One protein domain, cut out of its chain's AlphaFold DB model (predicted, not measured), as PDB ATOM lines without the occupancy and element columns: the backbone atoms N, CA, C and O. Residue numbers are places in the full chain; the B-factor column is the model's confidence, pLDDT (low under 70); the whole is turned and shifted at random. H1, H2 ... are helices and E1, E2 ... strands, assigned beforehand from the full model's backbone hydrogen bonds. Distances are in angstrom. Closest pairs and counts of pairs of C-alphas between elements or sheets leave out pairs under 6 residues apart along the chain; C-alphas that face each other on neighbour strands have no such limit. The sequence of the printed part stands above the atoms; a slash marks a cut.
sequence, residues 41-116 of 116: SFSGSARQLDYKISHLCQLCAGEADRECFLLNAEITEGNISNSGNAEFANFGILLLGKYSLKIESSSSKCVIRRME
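Overview. This is residues 41 to 116 of the 116 residues of an uncharacterized protein of Candidatus Woesearchaeota archaeon CG07_land_8_20_14_0_80_44_23 (UniProt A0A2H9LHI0). What is the main picture? A strongly twisted four-stranded sheet, E1 to E4, has one helix, H1, packed over one of its faces, with no named helix on the other face. A long loop, residues 78 to 96, joins E2 to E3. How is it made up? The printed part has 76 residues with, along the chain, E1, H1, E2, E3 and E4; the mixed sheet has the order E1, E2, E3, E4, and the class is mixed, helices and strands. How large is it? It is compact, with a radius of gyration of the C-alphas of 12.1 A and spans of 36 by 25 by 20 A.

Arrangement. How do the sheet's strands pair? E2, residues 66 to 77, and E3, residues 97 to 106, are antiparallel, with N 71 and O 101 2.8 A apart, within hydrogen-bond range. E4, residues 109 to 115, is antiparallel to E3, with N 104 and O 111 2.9 A apart, within range; E2, E3 and E4 form a meander, each strand the antiparallel neighbour of the one before. E1, residues 41 to 45, is parallel to E2, with N 42 and O 72 2.8 A apart, within range, and is apart from E4, the other edge strand. Where is the helix? H1, residues 46 to 60, is on the sheet at a height of 6.7 A, making two layers, a helix on one face of a sheet; it lies over E4 and only just over E3, where 3 of its C-alphas fall. It runs slantwise to the strands, at 49 degrees to E4 on the local plane, and its closest C-alphas to E4 are those of Cys 57 and Cys 110, 5.4 A. E1, H1 and E2 form a strand-helix-strand unit, two parallel neighbour strands with a helix between, whose crossover is right-handed. Is the helix backbone complete? In H1 every O i to N i+4 pair is within hydrogen-bond range.

Along the chain. Where do the elements begin and end? E1 begins at C-alpha 41, (-40.790, 9.966, -3.291), and E4 ends at C-alpha 115, (-35.723, 3.218, -14.738). How long are they from first to last C-alpha? E2 measures 31.6 A, E3 27.1 A, H1 20.3 A, E4 18.7 A and E1 13.3 A.

Size, cuts and confidence. How far does it reach? The two C-alphas farthest apart, those of Glu 63 and Gly 78, are 35.9 A apart. Is it continuous? The printed part has no cut; the link E2 to E3, 19 residues, is long, and the other links are tight. Where is confidence low? The model's pLDDT is under 70 at residues 61 to 63, residues 77 to 96 and residue 116; its mean over the printed part is 72.2.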
ATOM      1  N   SER A  41     -40.948  11.188  -4.073       82.25
ATOM      2  CA  SER A  41     -40.790   9.966  -3.291       82.25
ATOM      3  C   SER A  41     -42.154   9.427  -2.852       82.25
ATOM      4  O   SER A  41     -43.141  10.151  -2.671       82.25
ATOM      5  N   PHE A  42     -42.252   8.110  -2.746       83.75
ATOM      6  CA  PHE A  42     -43.408   7.401  -2.222       83.75
ATOM      7  C   PHE A  42     -42.926   6.187  -1.435       83.75
ATOM      8  O   PHE A  42     -42.046   5.468  -1.893       83.75
ATOM      9  N   SER A  43     -43.525   5.944  -0.275       84.06
ATOM     10  CA  SER A  43     -43.307   4.736   0.515       84.06
ATOM     11  C   SER A  43     -44.660   4.235   1.008       84.06
ATOM     12  O   SER A  43     -45.455   5.029   1.517       84.06
ATOM     13  N   GLY A  44     -44.959   2.953   0.805       80.12
ATOM     14  CA  GLY A  44     -46.242   2.372   1.197       80.12
ATOM     15  C   GLY A  44     -46.518   1.016   0.556       80.12
ATOM     16  O   GLY A  44     -45.623   0.350   0.042       80.12
ATOM     17  N   SER A  45     -47.780   0.595   0.574       79.88
ATOM     18  CA  SER A  45     -48.202  -0.656  -0.071       79.88
ATOM     19  C   SER A  45     -48.281  -0.522  -1.595       79.88
ATOM     20  O   SER A  45     -48.497   0.569  -2.136       79.88
ATOM     21  N   ALA A  46     -48.215  -1.651  -2.307       74.44
ATOM     22  CA  ALA A  46     -48.405  -1.679  -3.759       74.44
ATOM     23  C   ALA A  46     -49.762  -1.077  -4.193       74.44
ATOM     24  O   ALA A  46     -49.855  -0.461  -5.251       74.44
ATOM     25  N   ARG A  47     -50.804  -1.176  -3.351       76.06
ATOM     26  CA  ARG A  47     -52.136  -0.606  -3.628       76.06
ATOM     27  C   ARG A  47     -52.122   0.915  -3.606       76.06
ATOM     28  O   ARG A  47     -52.760   1.566  -4.421       76.06
ATOM     29  N   GLN A  48     -51.428   1.488  -2.631       79.12
ATOM     30  CA  GLN A  48     -51.300   2.935  -2.521       79.12
ATOM     31  C   GLN A  48     -50.446   3.492  -3.667       79.12
ATOM     32  O   GLN A  48     -50.745   4.571  -4.176       79.12
ATOM     33  N   LEU A  49     -49.442   2.730  -4.113       80.00
ATOM     34  CA  LEU A  49     -48.667   3.063  -5.303       80.00
ATOM     35  C   LEU A  49     -49.536   3.052  -6.574       80.00
ATOM     36  O   LEU A  49     -49.451   3.991  -7.358       80.00
ATOM     37  N   ASP A  50     -50.402   2.050  -6.742       77.88
ATOM     38  CA  ASP A  50     -51.360   1.946  -7.855       77.88
ATOM     39  C   ASP A  50     -52.296   3.165  -7.938       77.88
ATOM     40  O   ASP A  50     -52.401   3.812  -8.986       77.88
ATOM     41  N   TYR A  51     -52.883   3.571  -6.804       80.88
ATOM     42  CA  TYR A  51     -53.689   4.793  -6.730       80.88
ATOM     43  C   TYR A  51     -52.873   6.048  -7.059       80.88
ATOM     44  O   TYR A  51     -53.346   6.911  -7.803       80.88
ATOM     45  N   LYS A  52     -51.642   6.157  -6.539       83.25
ATOM     46  CA  LYS A  52     -50.770   7.311  -6.798       83.25
ATOM     47  C   LYS A  52     -50.401   7.410  -8.276       83.25
ATOM     48  O   LYS A  52     -50.501   8.489  -8.850       83.25
ATOM     49  N   ILE A  53     -50.013   6.304  -8.900       82.69
ATOM     50  CA  ILE A  53     -49.674   6.260 -10.324       82.69
ATOM     51  C   ILE A  53     -50.903   6.580 -11.178       82.69
ATOM     52  O   ILE A  53     -50.788   7.394 -12.086       82.69
ATOM     53  N   SER A  54     -52.077   6.024 -10.862       81.31
ATOM     54  CA  SER A  54     -53.325   6.329 -11.582       81.31
ATOM     55  C   SER A  54     -53.643   7.827 -11.550       81.31
ATOM     56  O   SER A  54     -53.952   8.429 -12.578       81.31
ATOM     57  N   HIS A  55     -53.490   8.456 -10.383       84.31
ATOM     58  CA  HIS A  55     -53.653   9.898 -10.224       84.31
ATOM     59  C   HIS A  55     -52.610  10.694 -11.030       84.31
ATOM     60  O   HIS A  55     -52.956  11.629 -11.746       84.31
ATOM     61  N   LEU A  56     -51.331  10.304 -10.974       83.88
ATOM     62  CA  LEU A  56     -50.268  10.943 -11.762       83.88
ATOM     63  C   LEU A  56     -50.484  10.775 -13.273       83.88
ATOM     64  O   LEU A  56     -50.222  11.700 -14.035       83.88
ATOM     65  N   CYS A  57     -51.011   9.635 -13.713       80.31
ATOM     66  CA  CYS A  57     -51.357   9.389 -15.107       80.31
ATOM     67  C   CYS A  57     -52.486  10.297 -15.598       80.31
ATOM     68  O   CYS A  57     -52.379  10.845 -16.692       80.31
ATOM     69  N   GLN A  58     -53.529  10.512 -14.791       83.50
ATOM     70  CA  GLN A  58     -54.600  11.462 -15.119       83.50
ATOM     71  C   GLN A  58     -54.068  12.890 -15.280       83.50
ATOM     72  O   GLN A  58     -54.488  13.599 -16.187       83.50
ATOM     73  N   LEU A  59     -53.112  13.293 -14.439       82.50
ATOM     74  CA  LEU A  59     -52.446  14.595 -14.552       82.50
ATOM     75  C   LEU A  59     -51.493  14.679 -15.754       82.50
ATOM     76  O   LEU A  59     -51.250  15.761 -16.286       82.50
ATOM     77  N   CYS A  60     -50.928  13.546 -16.163       79.19
ATOM     78  CA  CYS A  60     -49.975  13.458 -17.261       79.19
ATOM     79  C   CYS A  60     -50.649  13.385 -18.639       79.19
ATOM     80  O   CYS A  60     -50.059  13.842 -19.618       79.19
ATOM     81  N   ALA A  61     -51.872  12.850 -18.719       69.62
ATOM     82  CA  ALA A  61     -52.624  12.720 -19.961       69.62
ATOM     83  C   ALA A  61     -52.781  14.085 -20.658       69.62
ATOM     84  O   ALA A  61     -53.384  15.014 -20.126       69.62
ATOM     85  N   GLY A  62     -52.207  14.211 -21.854       68.75
ATOM     86  CA  GLY A  62     -52.250  15.418 -22.671       68.75
ATOM     87  C   GLY A  62     -52.002  15.103 -24.144       68.75
ATOM     88  O   GLY A  62     -51.744  13.961 -24.514       68.75
ATOM     89  N   GLU A  63     -52.111  16.117 -25.000       61.72
ATOM     90  CA  GLU A  63     -51.998  15.941 -26.458       61.72
ATOM     91  C   GLU A  63     -50.553  15.792 -26.949       61.72
ATOM     92  O   GLU A  63     -50.325  15.241 -28.022       61.72
ATOM     93  N   ALA A  64     -49.576  16.261 -26.171       77.56
ATOM     94  CA  ALA A  64     -48.173  16.238 -26.556       77.56
ATOM     95  C   ALA A  64     -47.417  15.106 -25.864       77.56
ATOM     96  O   ALA A  64     -47.546  14.915 -24.650       77.56
ATOM     97  N   ASP A  65     -46.565  14.430 -26.637       81.81
ATOM     98  CA  ASP A  65     -45.584  13.496 -26.107       81.81
ATOM     99  C   ASP A  65     -44.652  14.250 -25.167       81.81
ATOM    100  O   ASP A  65     -43.887  15.127 -25.577       81.81
ATOM    101  N   ARG A  66     -44.762  13.946 -23.878       80.56
ATOM    102  CA  ARG A  66     -43.970  14.618 -22.864       80.56
ATOM    103  C   ARG A  66     -43.731  13.726 -21.685       80.56
ATOM    104  O   ARG A  66     -44.553  12.933 -21.236       80.56
ATOM    105  N   GLU A  67     -42.573  13.947 -21.133       82.06
ATOM    106  CA  GLU A  67     -42.112  13.282 -19.957       82.06
ATOM    107  C   GLU A  67     -42.748  14.045 -18.765       82.06
ATOM    108  O   GLU A  67     -42.495  15.233 -18.606       82.06
ATOM    109  N   CYS A  68     -43.587  13.410 -17.933       81.56
ATOM    110  CA  CYS A  68     -44.393  14.129 -16.929       81.56
ATOM    111  C   CYS A  68     -43.794  14.075 -15.521       81.56
ATOM    112  O   CYS A  68     -43.491  15.110 -14.938       81.56
ATOM    113  N   PHE A  69     -43.607  12.870 -14.974       84.62
ATOM    114  CA  PHE A  69     -43.216  12.679 -13.575       84.62
ATOM    115  C   PHE A  69     -42.121  11.622 -13.435       84.62
ATOM    116  O   PHE A  69     -42.060  10.664 -14.208       84.62
ATOM    117  N   LEU A  70     -41.285  11.795 -12.415       86.25
ATOM    118  CA  LEU A  70     -40.348  10.789 -11.925       86.25
ATOM    119  C   LEU A  70     -40.760  10.422 -10.500       86.25
ATOM    120  O   LEU A  70     -40.992  11.308  -9.678       86.25
ATOM    121  N   LEU A  71     -40.881   9.129 -10.220       84.06
ATOM    122  CA  LEU A  71     -41.376   8.607  -8.954       84.06
ATOM    123  C   LEU A  71     -40.420   7.545  -8.409       84.06
ATOM    124  O   LEU A  71     -40.284   6.473  -8.990       84.06
ATOM    125  N   ASN A  72     -39.823   7.815  -7.254       86.44
ATOM    126  CA  ASN A  72     -39.126   6.814  -6.454       86.44
ATOM    127  C   ASN A  72     -40.130   6.174  -5.499       86.44
ATOM    128  O   ASN A  72     -40.579   6.813  -4.550       86.44
ATOM    129  N   ALA A  73     -40.498   4.925  -5.753       82.00
ATOM    130  CA  ALA A  73     -41.452   4.172  -4.957       82.00
ATOM    131  C   ALA A  73     -40.747   3.089  -4.135       82.00
ATOM    132  O   ALA A  73     -40.048   2.245  -4.683       82.00
ATOM    133  N   GLU A  74     -40.966   3.076  -2.827       84.94
ATOM    134  CA  GLU A  74     -40.560   2.004  -1.925       84.94
ATOM    135  C   GLU A  74     -41.797   1.231  -1.470       84.94
ATOM    136  O   GLU A  74     -42.663   1.762  -0.774       84.94
ATOM    137  N   ILE A  75     -41.893  -0.028  -1.888       80.00
ATOM    138  CA  ILE A  75     -42.970  -0.921  -1.476       80.00
ATOM    139  C   ILE A  75     -42.529  -1.622  -0.202       80.00
ATOM    140  O   ILE A  75     -41.603  -2.435  -0.235       80.00
ATOM    141  N   THR A  76     -43.189  -1.293   0.904       77.44
ATOM    142  CA  THR A  76     -42.860  -1.774   2.254       77.44
ATOM    143  C   THR A  76     -43.805  -2.869   2.749       77.44
ATOM    144  O   THR A  76     -43.469  -3.573   3.700       77.44
ATOM    145  N   GLU A  77     -44.951  -3.075   2.089       69.69
ATOM    146  CA  GLU A  77     -45.974  -4.045   2.501       69.69
ATOM    147  C   GLU A  77     -46.617  -4.781   1.309       69.69
ATOM    148  O   GLU A  77     -47.212  -4.149   0.436       69.69
ATOM    149  N   GLY A  78     -46.539  -6.124   1.339       58.56
ATOM    150  CA  GLY A  78     -47.503  -7.085   0.771       58.56
ATOM    151  C   GLY A  78     -47.735  -7.128  -0.750       58.56
ATOM    152  O   GLY A  78     -48.249  -6.188  -1.351       58.56
ATOM    153  N   ASN A  79     -47.485  -8.302  -1.346       51.97
ATOM    154  CA  ASN A  79     -47.892  -8.665  -2.710       51.97
ATOM    155  C   ASN A  79     -49.411  -8.546  -2.893       51.97
ATOM    156  O   ASN A  79     -50.182  -9.157  -2.154       51.97
ATOM    157  N   ILE A  80     -49.836  -7.854  -3.946       48.81
ATOM    158  CA  ILE A  80     -51.224  -7.885  -4.411       48.81
ATOM    159  C   ILE A  80     -51.258  -8.763  -5.654       48.81
ATOM    160  O   ILE A  80     -50.616  -8.454  -6.658       48.81
ATOM    161  N   SER A  81     -52.013  -9.863  -5.599       48.38
ATOM    162  CA  SER A  81     -52.439 -10.558  -6.811       48.38
ATOM    163  C   SER A  81     -53.361  -9.610  -7.576       48.38
ATOM    164  O   SER A  81     -54.477  -9.325  -7.135       48.38
ATOM    165  N   ASN A  82     -52.853  -9.053  -8.668       46.81
ATOM    166  CA  ASN A  82     -53.529  -8.021  -9.436       46.81
ATOM    167  C   ASN A  82     -54.835  -8.577 -10.033       46.81
ATOM    168  O   ASN A  82     -54.814  -9.486 -10.858       46.81
ATOM    169  N   SER A  83     -55.972  -8.043  -9.592       43.41
ATOM    170  CA  SER A  83     -57.301  -8.330 -10.130       43.41
ATOM    171  C   SER A  83     -57.919  -7.000 -10.541       43.41
ATOM    172  O   SER A  83     -58.611  -6.372  -9.741       43.41
ATOM    173  N   GLY A  84     -57.687  -6.568 -11.781       43.94
ATOM    174  CA  GLY A  84     -58.688  -5.730 -12.445       43.94
ATOM    175  C   GLY A  84     -58.215  -4.662 -13.418       43.94
ATOM    176  O   GLY A  84     -58.991  -4.341 -14.309       43.94
ATOM    177  N   ASN A  85     -56.985  -4.144 -13.338       44.62
ATOM    178  CA  ASN A  85     -56.582  -3.029 -14.204       44.62
ATOM    179  C   ASN A  85     -55.460  -3.439 -15.166       44.62
ATOM    180  O   ASN A  85     -54.307  -3.627 -14.779       44.62
ATOM    181  N   ALA A  86     -55.821  -3.584 -16.445       45.81
ATOM    182  CA  ALA A  86     -54.948  -4.040 -17.529       45.81
ATOM    183  C   ALA A  86     -53.687  -3.172 -17.728       45.81
ATOM    184  O   ALA A  86     -52.688  -3.661 -18.248       45.81
ATOM    185  N   GLU A  87     -53.687  -1.921 -17.262       44.53
ATOM    186  CA  GLU A  87     -52.532  -1.015 -17.361       44.53
ATOM    187  C   GLU A  87     -51.402  -1.371 -16.376       44.53
ATOM    188  O   GLU A  87     -50.231  -1.137 -16.667       44.53
ATOM    189  N   PHE A  88     -51.721  -2.054 -15.270       46.75
ATOM    190  CA  PHE A  88     -50.741  -2.568 -14.302       46.75
ATOM    191  C   PHE A  88     -50.331  -4.022 -14.551       46.75
ATOM    192  O   PHE A  88     -49.414  -4.525 -13.900       46.75
ATOM    193  N   ALA A  89     -50.967  -4.716 -15.500       43.31
ATOM    194  CA  ALA A  89     -50.594  -6.087 -15.850       43.31
ATOM    195  C   ALA A  89     -49.160  -6.172 -16.416       43.31
ATOM    196  O   ALA A  89     -48.485  -7.181 -16.221       43.31
ATOM    197  N   ASN A  90     -48.653  -5.087 -17.017       43.50
ATOM    198  CA  ASN A  90     -47.269  -4.991 -17.498       43.50
ATOM    199  C   ASN A  90     -46.236  -4.705 -16.394       43.50
ATOM    200  O   ASN A  90     -45.043  -4.845 -16.638       43.50
ATOM    201  N   PHE A  91     -46.667  -4.357 -15.174       50.72
ATOM    202  CA  PHE A  91     -45.778  -4.212 -14.015       50.72
ATOM    203  C   PHE A  91     -45.546  -5.519 -13.256       50.72
ATOM    204  O   PHE A  91     -45.038  -5.467 -12.139       50.72
ATOM    205  N   GLY A  92     -45.917  -6.661 -13.859       44.94
ATOM    206  CA  GLY A  92     -45.442  -8.008 -13.533       44.94
ATOM    207  C   GLY A  92     -44.981  -8.171 -12.089       44.94
ATOM    208  O   GLY A  92     -43.796  -8.335 -11.847       44.94
ATOM    209  N   ILE A  93     -45.925  -8.092 -11.145       51.44
ATOM    210  CA  ILE A  93     -45.691  -8.223  -9.702       51.44
ATOM    211  C   ILE A  93     -44.807  -7.088  -9.141       51.44
ATOM    212  O   ILE A  93     -43.579  -7.134  -9.139       51.44
ATOM    213  N   LEU A  94     -45.460  -6.075  -8.571       57.00
ATOM    214  CA  LEU A  94     -44.829  -5.098  -7.683       57.00
ATOM    215  C   LEU A  94     -44.418  -5.798  -6.372       57.00
ATOM    216  O   LEU A  94     -45.180  -5.835  -5.408       57.00
ATOM    217  N   LEU A  95     -43.234  -6.416  -6.376       58.75
ATOM    218  CA  LEU A  95     -42.615  -7.044  -5.206       58.75
ATOM    219  C   LEU A  95     -42.154  -5.971  -4.206       58.75
ATOM    220  O   LEU A  95     -41.937  -4.819  -4.578       58.75
ATOM    221  N   LEU A  96     -41.944  -6.349  -2.945       69.19
ATOM    222  CA  LEU A  96     -41.268  -5.498  -1.956       69.19
ATOM    223  C   LEU A  96     -39.929  -4.980  -2.503       69.19
ATOM    224  O   LEU A  96     -39.151  -5.753  -3.063       69.19
ATOM    225  N   GLY A  97     -39.655  -3.688  -2.327       74.19
ATOM    226  CA  GLY A  97     -38.408  -3.084  -2.795       74.19
ATOM    227  C   GLY A  97     -38.546  -1.643  -3.271       74.19
ATOM    228  O   GLY A  97     -39.616  -1.039  -3.197       74.19
ATOM    229  N   LYS A  98     -37.431  -1.091  -3.750       82.38
ATOM    230  CA  LYS A  98     -37.336   0.272  -4.278       82.38
ATOM    231  C   LYS A  98     -37.375   0.247  -5.801       82.38
ATOM    232  O   LYS A  98     -36.671  -0.542  -6.422       82.38
ATOM    233  N   TYR A  99     -38.168   1.134  -6.382       80.44
ATOM    234  CA  TYR A  99     -38.365   1.264  -7.817       80.44
ATOM    235  C   TYR A  99     -38.295   2.725  -8.224       80.44
ATOM    236  O   TYR A  99     -38.912   3.580  -7.595       80.44
ATOM    237  N   SER A 100     -37.609   2.981  -9.327       83.62
ATOM    238  CA  SER A 100     -37.613   4.275  -9.995       83.62
ATOM    239  C   SER A 100     -38.543   4.169 -11.198       83.62
ATOM    240  O   SER A 100     -38.331   3.345 -12.088       83.62
ATOM    241  N   LEU A 101     -39.617   4.949 -11.204       82.56
ATOM    242  CA  LEU A 101     -40.654   4.924 -12.227       82.56
ATOM    243  C   LEU A 101     -40.677   6.257 -12.966       82.56
ATOM    244  O   LEU A 101     -40.707   7.324 -12.358       82.56
ATOM    245  N   LYS A 102     -40.707   6.186 -14.290       85.19
ATOM    246  CA  LYS A 102     -40.921   7.319 -15.181       85.19
ATOM    247  C   LYS A 102     -42.341   7.251 -15.723       85.19
ATOM    248  O   LYS A 102     -42.745   6.219 -16.250       85.19
ATOM    249  N   ILE A 103     -43.083   8.344 -15.587       84.50
ATOM    250  CA  ILE A 103     -44.442   8.493 -16.110       84.50
ATOM    251  C   ILE A 103     -44.391   9.519 -17.239       84.50
ATOM    252  O   ILE A 103     -43.971  10.663 -17.033       84.50
ATOM    253  N   GLU A 104     -44.807   9.108 -18.429       84.69
ATOM    254  CA  GLU A 104     -44.791   9.912 -19.648       84.69
ATOM    255  C   GLU A 104     -46.151   9.860 -20.350       84.69
ATOM    256  O   GLU A 104     -46.891   8.880 -20.244       84.69
ATOM    257  N   SER A 105     -46.483  10.927 -21.065       84.06
ATOM    258  CA  SER A 105     -47.563  10.923 -22.037       84.06
ATOM    259  C   SER A 105     -46.959  10.563 -23.383       84.06
ATOM    260  O   SER A 105     -46.008  11.212 -23.817       84.06
ATOM    261  N   SER A 106     -47.478   9.515 -24.016       80.62
ATOM    262  CA  SER A 106     -47.108   9.123 -25.373       80.62
ATOM    263  C   SER A 106     -48.367   8.789 -26.161       80.62
ATOM    264  O   SER A 106     -49.161   7.942 -25.744       80.62
ATOM    265  N   SER A 107     -48.579   9.468 -27.288       80.06
ATOM    266  CA  SER A 107     -49.772   9.325 -28.132       80.06
ATOM    267  C   SER A 107     -51.078   9.467 -27.337       80.06
ATOM    268  O   SER A 107     -51.990   8.646 -27.464       80.06
ATOM    269  N   SER A 108     -51.139  10.472 -26.455       72.75
ATOM    270  CA  SER A 108     -52.272  10.738 -25.549       72.75
ATOM    271  C   SER A 108     -52.593   9.620 -24.550       72.75
ATOM    272  O   SER A 108     -53.648   9.638 -23.915       72.75
ATOM    273  N   LYS A 109     -51.689   8.653 -24.369       79.12
ATOM    274  CA  LYS A 109     -51.789   7.602 -23.352       79.12
ATOM    275  C   LYS A 109     -50.748   7.823 -22.268       79.12
ATOM    276  O   LYS A 109     -49.668   8.345 -22.537       79.12
ATOM    277  N   CYS A 110     -51.072   7.412 -21.045       79.94
ATOM    278  CA  CYS A 110     -50.080   7.348 -19.982       79.94
ATOM    279  C   CYS A 110     -49.235   6.087 -20.159       79.94
ATOM    280  O   CYS A 110     -49.770   4.981 -20.237       79.94
ATOM    281  N   VAL A 111     -47.920   6.251 -20.208       82.50
ATOM    282  CA  VAL A 111     -46.959   5.154 -20.237       82.50
ATOM    283  C   VAL A 111     -46.105   5.247 -18.983       82.50
ATOM    284  O   VAL A 111     -45.620   6.313 -18.609       82.50
ATOM    285  N   ILE A 112     -45.932   4.113 -18.311       80.56
ATOM    286  CA  ILE A 112     -45.127   4.006 -17.098       80.56
ATOM    287  C   ILE A 112     -43.941   3.099 -17.426       80.56
ATOM    288  O   ILE A 112     -44.128   1.952 -17.832       80.56
ATOM    289  N   ARG A 113     -42.717   3.599 -17.255       79.81
ATOM    290  CA  ARG A 113     -41.470   2.857 -17.489       79.81
ATOM    291  C   ARG A 113     -40.688   2.701 -16.196       79.81
ATOM    292  O   ARG A 113     -40.619   3.631 -15.396       79.81
ATOM    293  N   ARG A 114     -40.056   1.546 -16.001       76.81
ATOM    294  CA  ARG A 114     -39.048   1.374 -14.948       76.81
ATOM    295  C   ARG A 114     -37.735   1.998 -15.423       76.81
ATOM    296  O   ARG A 114     -37.339   1.790 -16.566       76.81
ATOM    297  N   MET A 115     -37.097   2.771 -14.556       74.00
ATOM    298  CA  MET A 115     -35.723   3.218 -14.738       74.00
ATOM    299  C   MET A 115     -34.829   2.178 -14.060       74.00
ATOM    300  O   MET A 115     -34.970   1.963 -12.855       74.00
ATOM    301  N   GLU A 116     -34.037   1.466 -14.862       60.72
ATOM    302  CA  GLU A 116     -33.027   0.506 -14.388       60.72
ATOM    303  C   GLU A 116     -31.844   1.209 -13.715       60.72
ATOM    304  O   GLU A 116     -31.495   2.333 -14.151       60.72
TER     305      GLU A 116